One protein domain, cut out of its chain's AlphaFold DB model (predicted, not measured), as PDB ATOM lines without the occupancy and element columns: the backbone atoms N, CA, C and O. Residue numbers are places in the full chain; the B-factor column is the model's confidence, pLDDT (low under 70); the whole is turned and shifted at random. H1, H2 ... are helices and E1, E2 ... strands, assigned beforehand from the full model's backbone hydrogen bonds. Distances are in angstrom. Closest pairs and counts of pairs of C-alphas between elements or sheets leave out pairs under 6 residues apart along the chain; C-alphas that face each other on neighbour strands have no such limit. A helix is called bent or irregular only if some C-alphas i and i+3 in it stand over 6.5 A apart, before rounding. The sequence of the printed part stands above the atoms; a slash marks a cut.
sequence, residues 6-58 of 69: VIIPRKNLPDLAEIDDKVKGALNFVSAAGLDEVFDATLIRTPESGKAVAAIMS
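Overview. This is residues 6 to 58 of the 69 residues of the protein "Lon proteolytic domain-containing protein" of Oscillospiraceae bacterium (UniProt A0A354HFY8). What does the model look like? A flat, open ring is made by two strands side by side, E1 and E2, and the two short helices H1 and H2 of the chain between them; H3 sits near the strands on the side away from H1 and H2, and an arm, residues 43 to 58 with H4, sticks out and makes most of the length. What is it made of? The printed part has 53 residues, with four named helices and two named strands in the order E1, H1, H2, E2, H3, H4; the sheet, E1 beside E2, is parallel and the class is mixed, helices and strands. How compact is it? It is extended, with a radius of gyration of the C-alphas of 17.1 A and spans of 55 by 21 by 6 A.

Along the chain. Where are the strands? E1 is residues 6 to 9, 10.2 A long, with C-alpha 6 at (-7.616, -12.131, 20.428). E2 is residues 28 to 32, 13.0 A long. Where are the helices? H1, residues 14 to 18, is 8.0 A long, and H2, residues 21 to 26, is 8.5 A long. H3, residues 35 to 42, is 10.6 A long, and H4, residues 47 to 56, is 17.0 A long and ends with C-alpha 56 at (-33.858, -14.953, 45.699).

Arrangement. How do the strands pair? E1 and E2 are parallel at 28 degrees; N 6 and O 28, and N 30 and O 6, are each 2.9 A apart, within hydrogen-bond range. With H1 and H2 between them, they form a strand-helix-strand unit, two parallel neighbour strands joined through helices, with a right-handed crossover. What is near the strands? The closest C-alphas of E2 and H3, those of Ala 32 and Val 38, are 6.1 A apart. H1 and H2 are close but not clearly touching, with the C-alphas of Leu 16 and Lys 24 7.9 A apart, while H3 and H4 are apart. How do the helix backbones run? In H2 and H3 every O i to N i+4 pair is within hydrogen-bond range; in H1 it is 0 of 1, with 2 of 2 O i to N i+3 pairs, and in H4 1 of 6, with 3 of 7. H4 is only just irregular, C-alphas 47 and 50 being 6.7 A apart.

Size, cuts and confidence. How large is it? The two C-alphas farthest apart, those of Asp 20 and Ser 58, are 55.4 A apart; without the stretches that stand free, residues 17 to 23 and 43 to 58, the body of 30 residues spans 25 by 18 by 6 A. Are there cuts or long links? The printed part has no cut, and the five links between named elements are tight. Where is confidence low? Residues 48 to 58 are under 70; the mean pLDDT of the printed part is 84.2.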
ATOM      1  N   VAL A   6      -6.703 -12.518  21.506       93.50
ATOM      2  CA  VAL A   6      -7.616 -12.131  20.428       93.50
ATOM      3  C   VAL A   6      -8.602 -13.268  20.203       93.50
ATOM      4  O   VAL A   6      -8.204 -14.414  20.012       93.50
ATOM      5  N   ILE A   7      -9.894 -12.950  20.217       94.81
ATOM      6  CA  ILE A   7     -10.957 -13.920  19.951       94.81
ATOM      7  C   ILE A   7     -11.426 -13.724  18.516       94.81
ATOM      8  O   ILE A   7     -11.756 -12.604  18.127       94.81
ATOM      9  N   ILE A   8     -11.446 -14.800  17.733       94.50
ATOM     10  CA  ILE A   8     -11.825 -14.765  16.319       94.50
ATOM     11  C   ILE A   8     -12.960 -15.750  16.023       94.50
ATOM     12  O   ILE A   8     -13.051 -16.800  16.664       94.50
ATOM     13  N   PRO A   9     -13.824 -15.473  15.034       95.31
ATOM     14  CA  PRO A   9     -14.784 -16.460  14.563       95.31
ATOM     15  C   PRO A   9     -14.071 -17.707  14.033       95.31
ATOM     16  O   PRO A   9     -13.047 -17.606  13.359       95.31
ATOM     17  N   ARG A  10     -14.646 -18.892  14.249       94.06
ATOM     18  CA  ARG A  10     -14.055 -20.160  13.779       94.06
ATOM     19  C   ARG A  10     -13.807 -20.191  12.267       94.06
ATOM     20  O   ARG A  10     -12.830 -20.769  11.813       94.06
ATOM     21  N   LYS A  11     -14.646 -19.509  11.487       94.06
ATOM     22  CA  LYS A  11     -14.472 -19.374  10.031       94.06
ATOM     23  C   LYS A  11     -13.223 -18.581   9.614       94.06
ATOM     24  O   LYS A  11     -12.833 -18.694   8.463       94.06
ATOM     25  N   ASN A  12     -12.616 -17.813  10.523       93.50
ATOM     26  CA  ASN A  12     -11.425 -16.997  10.275       93.50
ATOM     27  C   ASN A  12     -10.107 -17.695  10.676       93.50
ATOM     28  O   ASN A  12      -9.034 -17.120  10.544       93.50
ATOM     29  N   LEU A  13     -10.157 -18.946  11.152       88.06
ATOM     30  CA  LEU A  13      -8.964 -19.781  11.347       88.06
ATOM     31  C   LEU A  13      -8.050 -19.882  10.108       88.06
ATOM     32  O   LEU A  13      -6.840 -19.768  10.296       88.06
ATOM     33  N   PRO A  14      -8.550 -20.086   8.868       90.75
ATOM     34  CA  PRO A  14      -7.677 -20.142   7.695       90.75
ATOM     35  C   PRO A  14      -6.939 -18.822   7.433       90.75
ATOM     36  O   PRO A  14      -5.782 -18.868   7.028       90.75
ATOM     37  N   ASP A  15      -7.543 -17.671   7.750       91.31
ATOM     38  CA  ASP A  15      -6.919 -16.350   7.565       91.31
ATOM     39  C   ASP A  15      -5.693 -16.165   8.472       91.31
ATOM     40  O   ASP A  15      -4.789 -15.385   8.174       91.31
ATOM     41  N   LEU A  16      -5.610 -16.922   9.578       86.38
ATOM     42  CA  LEU A  16      -4.411 -16.912  10.407       86.38
ATOM     43  C   LEU A  16      -3.200 -17.392   9.615       86.38
ATOM     44  O   LEU A  16      -2.112 -16.915   9.900       86.38
ATOM     45  N   ALA A  17      -3.338 -18.273   8.619       85.56
ATOM     46  CA  ALA A  17      -2.203 -18.748   7.828       85.56
ATOM     47  C   ALA A  17      -1.410 -17.596   7.182       85.56
ATOM     48  O   ALA A  17      -0.186 -17.685   7.128       85.56
ATOM     49  N   GLU A  18      -2.081 -16.502   6.814       89.62
ATOM     50  CA  GLU A  18      -1.492 -15.320   6.167       89.62
ATOM     51  C   GLU A  18      -0.737 -14.387   7.133       89.62
ATOM     52  O   GLU A  18       0.018 -13.519   6.699       89.62
ATOM     53  N   ILE A  19      -0.912 -14.553   8.448       86.62
ATOM     54  CA  ILE A  19      -0.257 -13.722   9.468       86.62
ATOM     55  C   ILE A  19       1.179 -14.207   9.722       86.62
ATOM     56  O   ILE A  19       1.433 -15.408   9.796       86.62
ATOM     57  N   ASP A  20       2.111 -13.275   9.933       90.50
ATOM     58  CA  ASP A  20       3.509 -13.566  10.277       90.50
ATOM     59  C   ASP A  20       3.649 -14.381  11.582       90.50
ATOM     60  O   ASP A  20       2.970 -14.126  12.587       90.50
ATOM     61  N   ASP A  21       4.575 -15.342  11.588       84.62
ATOM     62  CA  ASP A  21       4.800 -16.258  12.711       84.62
ATOM     63  C   ASP A  21       5.205 -15.543  14.007       84.62
ATOM     64  O   ASP A  21       4.869 -15.995  15.104       84.62
ATOM     65  N   LYS A  22       5.856 -14.377  13.914       86.44
ATOM     66  CA  LYS A  22       6.211 -13.558  15.078       86.44
ATOM     67  C   LYS A  22       4.975 -12.998  15.775       86.44
ATOM     68  O   LYS A  22       4.962 -12.883  16.999       86.44
ATOM     69  N   VAL A  23       3.938 -12.648  15.015       86.25
ATOM     70  CA  VAL A  23       2.669 -12.142  15.558       86.25
ATOM     71  C   VAL A  23       1.833 -13.296  16.104       86.25
ATOM     72  O   VAL A  23       1.310 -13.187  17.212       86.25
ATOM     73  N   LYS A  24       1.781 -14.425  15.384       85.06
ATOM     74  CA  LYS A  24       1.141 -15.664  15.860       85.06
ATOM     75  C   LYS A  24       1.720 -16.152  17.182       85.06
ATOM     76  O   LYS A  24       0.969 -16.537  18.065       85.06
ATOM     77  N   GLY A  25       3.043 -16.113  17.328       84.62
ATOM     78  CA  GLY A  25       3.718 -16.524  18.560       84.62
ATOM     79  C   GLY A  25       3.572 -15.525  19.711       84.62
ATOM     80  O   GLY A  25       3.706 -15.905  20.872       84.62
ATOM     81  N   ALA A  26       3.299 -14.249  19.416       88.75
ATOM     82  CA  ALA A  26       3.173 -13.200  20.427       88.75
ATOM     83  C   ALA A  26       1.751 -13.053  21.000       88.75
ATOM     84  O   ALA A  26       1.589 -12.441  22.061       88.75
ATOM     85  N   LEU A  27       0.734 -13.574  20.307       91.56
ATOM     86  CA  LEU A  27      -0.678 -13.421  20.650       91.56
ATOM     87  C   LEU A  27      -1.346 -14.775  20.884       91.56
ATOM     88  O   LEU A  27      -1.110 -15.739  20.166       91.56
ATOM     89  N   ASN A  28      -2.248 -14.829  21.860       91.94
ATOM     90  CA  ASN A  28      -3.111 -15.980  22.075       91.94
ATOM     91  C   ASN A  28      -4.400 -15.832  21.253       91.94
ATOM     92  O   ASN A  28      -5.231 -14.975  21.561       91.94
ATOM     93  N   PHE A  29      -4.571 -16.661  20.224       92.94
ATOM     94  CA  PHE A  29      -5.787 -16.690  19.414       92.94
ATOM     95  C   PHE A  29      -6.770 -17.734  19.943       92.94
ATOM     96  O   PHE A  29      -6.450 -18.917  20.022       92.94
ATOM     97  N   VAL A  30      -7.991 -17.303  20.256       93.56
ATOM     98  CA  VAL A  30      -9.086 -18.179  20.690       93.56
ATOM     99  C   VAL A  30     -10.178 -18.156  19.627       93.56
ATOM    100  O   VAL A  30     -10.724 -17.099  19.317       93.56
ATOM    101  N   SER A  31     -10.508 -19.307  19.040       93.62
ATOM    102  CA  SER A  31     -11.585 -19.392  18.050       93.62
ATOM    103  C   SER A  31     -12.933 -19.669  18.714       93.62
ATOM    104  O   SER A  31     -13.033 -20.642  19.458       93.62
ATOM    105  N   ALA A  32     -13.969 -18.902  18.375       95.69
ATOM    106  CA  ALA A  32     -15.332 -19.103  18.864       95.69
ATOM    107  C   ALA A  32     -16.318 -19.352  17.709       95.69
ATOM    108  O   ALA A  32     -16.231 -18.701  16.663       95.69
ATOM    109  N   ALA A  33     -17.268 -20.280  17.871       94.88
ATOM    110  CA  ALA A  33     -18.393 -20.419  16.928       94.88
ATOM    111  C   ALA A  33     -19.655 -19.661  17.334       94.88
ATOM    112  O   ALA A  33     -20.458 -19.320  16.466       94.88
ATOM    113  N   GLY A  34     -19.833 -19.400  18.623       93.44
ATOM    114  CA  GLY A  34     -21.017 -18.744  19.158       93.44
ATOM    115  C   GLY A  34     -20.678 -17.860  20.346       93.44
ATOM    116  O   GLY A  34     -19.547 -17.848  20.832       93.44
ATOM    117  N   LEU A  35     -21.676 -17.105  20.797       93.25
ATOM    118  CA  LEU A  35     -21.505 -16.125  21.863       93.25
ATOM    119  C   LEU A  35     -21.193 -16.784  23.218       93.25
ATOM    120  O   LEU A  35     -20.404 -16.242  23.985       93.25
ATOM    121  N   ASP A  36     -21.739 -17.972  23.481       92.94
ATOM    122  CA  ASP A  36     -21.478 -18.734  24.708       92.94
ATOM    123  C   ASP A  36     -19.984 -19.038  24.898       92.94
ATOM    124  O   ASP A  36     -19.441 -18.853  25.984       92.94
ATOM    125  N   GLU A  37     -19.292 -19.422  23.820       93.56
ATOM    126  CA  GLU A  37     -17.847 -19.690  23.842       93.56
ATOM    127  C   GLU A  37     -17.030 -18.411  24.087       93.56
ATOM    128  O   GLU A  37     -15.994 -18.449  24.749       93.56
ATOM    129  N   VAL A  38     -17.500 -17.260  23.591       94.12
ATOM    130  CA  VAL A  38     -16.863 -15.964  23.870       94.12
ATOM    131  C   VAL A  38     -16.979 -15.635  25.352       94.12
ATOM    132  O   VAL A  38     -16.005 -15.192  25.961       94.12
ATOM    133  N   PHE A  39     -18.149 -15.856  25.949       92.69
ATOM    134  CA  PHE A  39     -18.355 -15.603  27.369       92.69
ATOM    135  C   PHE A  39     -17.506 -16.517  28.248       92.69
ATOM    136  O   PHE A  39     -16.887 -16.034  29.194       92.69
ATOM    137  N   ASP A  40     -17.405 -17.799  27.904       89.12
ATOM    138  CA  ASP A  40     -16.554 -18.739  28.634       89.12
ATOM    139  C   ASP A  40     -15.065 -18.355  28.550       89.12
ATOM    140  O   ASP A  40     -14.352 -18.382  29.551       89.12
ATOM    141  N   ALA A  41     -14.611 -17.880  27.385       88.81
ATOM    142  CA  ALA A  41     -13.228 -17.456  27.177       88.81
ATOM    143  C   ALA A  41     -12.873 -16.084  27.788       88.81
ATOM    144  O   ALA A  41     -11.686 -15.768  27.912       88.81
ATOM    145  N   THR A  42     -13.858 -15.241  28.130       90.69
ATOM    146  CA  THR A  42     -13.622 -13.842  28.554       90.69
ATOM    147  C   THR A  42     -13.999 -13.542  29.994       90.69
ATOM    148  O   THR A  42     -13.336 -12.716  30.627       90.69
ATOM    149  N   LEU A  43     -15.061 -14.154  30.525       90.88
ATOM    150  CA  LEU A  43     -15.533 -13.827  31.863       90.88
ATOM    151  C   LEU A  43     -14.738 -14.565  32.935       90.88
ATOM    152  O   LEU A  43     -14.625 -15.788  32.953       90.88
ATOM    153  N   ILE A  44     -14.276 -13.801  33.921       86.75
ATOM    154  CA  ILE A  44     -13.711 -14.351  35.147       86.75
ATOM    155  C   ILE A  44     -14.875 -14.733  36.063       86.75
ATOM    156  O   ILE A  44     -15.693 -13.890  36.435       86.75
ATOM    157  N   ARG A  45     -14.951 -16.010  36.450       80.06
ATOM    158  CA  ARG A  45     -15.927 -16.460  37.446       80.06
ATOM    159  C   ARG A  45     -15.520 -15.952  38.825       80.06
ATOM    160  O   ARG A  45     -14.624 -16.500  39.461       80.06
ATOM    161  N   THR A  46     -16.202 -14.920  39.300       80.25
ATOM    162  CA  THR A  46     -16.070 -14.456  40.682       80.25
ATOM    163  C   THR A  46     -16.872 -15.385  41.605       80.25
ATOM    164  O   THR A  46     -18.012 -15.721  41.282       80.25
ATOM    165  N   PRO A  47     -16.346 -15.803  42.770       72.50
ATOM    166  CA  PRO A  47     -17.074 -16.683  43.697       72.50
ATOM    167  C   PRO A  47     -18.404 -16.091  44.202       72.50
ATOM    168  O   PRO A  47     -19.279 -16.817  44.665       72.50
ATOM    169  N   GLU A  48     -18.590 -14.774  44.094       65.56
ATOM    170  CA  GLU A  48     -19.788 -14.072  44.565       65.56
ATOM    171  C   GLU A  48     -20.977 -14.163  43.593       65.56
ATOM    172  O   GLU A  48     -22.119 -13.960  44.005       65.56
ATOM    173  N   SER A  49     -20.746 -14.536  42.329       63.31
ATOM    174  CA  SER A  49     -21.782 -14.589  41.285       63.31
ATOM    175  C   SER A  49     -22.907 -15.588  41.603       63.31
ATOM    176  O   SER A  49     -24.042 -15.404  41.171       63.31
ATOM    177  N   GLY A  50     -22.620 -16.627  42.397       60.59
ATOM    178  CA  GLY A  50     -23.600 -17.632  42.827       60.59
ATOM    179  C   GLY A  50     -24.470 -17.219  44.022       60.59
ATOM    180  O   GLY A  50     -25.489 -17.855  44.283       60.59
ATOM    181  N   LYS A  51     -24.117 -16.150  44.749       59.62
ATOM    182  CA  LYS A  51     -24.894 -15.703  45.922       59.62
ATOM    183  C   LYS A  51     -26.198 -15.014  45.526       59.62
ATOM    184  O   LYS A  51     -27.181 -15.116  46.257       59.62
ATOM    185  N   ALA A  52     -26.222 -14.362  44.361       62.81
ATOM    186  CA  ALA A  52     -27.401 -13.656  43.871       62.81
ATOM    187  C   ALA A  52     -28.600 -14.602  43.715       62.81
ATOM    188  O   ALA A  52     -29.677 -14.288  44.202       62.81
ATOM    189  N   VAL A  53     -28.404 -15.791  43.132       62.56
ATOM    190  CA  VAL A  53     -29.480 -16.781  42.932       62.56
ATOM    191  C   VAL A  53     -29.937 -17.452  44.234       62.56
ATOM    192  O   VAL A  53     -31.123 -17.728  44.403       62.56
ATOM    193  N   ALA A  54     -29.036 -17.644  45.201       61.44
ATOM    194  CA  ALA A  54     -29.379 -18.215  46.506       61.44
ATOM    195  C   ALA A  54     -30.223 -17.256  47.373       61.44
ATOM    196  O   ALA A  54     -31.108 -17.694  48.112       61.44
ATOM    197  N   ALA A  55     -29.992 -15.944  47.253       61.44
ATOM    198  CA  ALA A  55     -30.734 -14.926  47.999       61.44
ATOM    199  C   ALA A  55     -32.203 -14.802  47.548       61.44
ATOM    200  O   ALA A  55     -33.078 -14.591  48.383       61.44
ATOM    201  N   ILE A  56     -32.487 -14.979  46.252       64.44
ATOM    202  CA  ILE A  56     -33.858 -14.953  45.699       64.44
ATOM    203  C   ILE A  56     -34.635 -16.251  45.960       64.44
ATOM    204  O   ILE A  56     -35.860 -16.218  46.030       64.44
ATOM    205  N   MET A  57     -33.949 -17.389  46.112       63.38
ATOM    206  CA  MET A  57     -34.579 -18.702  46.321       63.38
ATOM    207  C   MET A  57     -34.812 -19.064  47.795       63.38
ATOM    208  O   MET A  57     -35.357 -20.130  48.072       63.38
ATOM    209  N   SER A  58     -34.422 -18.213  48.750       59.34
ATOM    210  CA  SER A  58     -34.648 -18.478  50.175       59.34
ATOM    211  C   SER A  58     -36.105 -18.165  50.560       59.34
ATOM    212  O   SER A  58     -36.495 -16.995  50.527       59.34
TER     213      SER A  58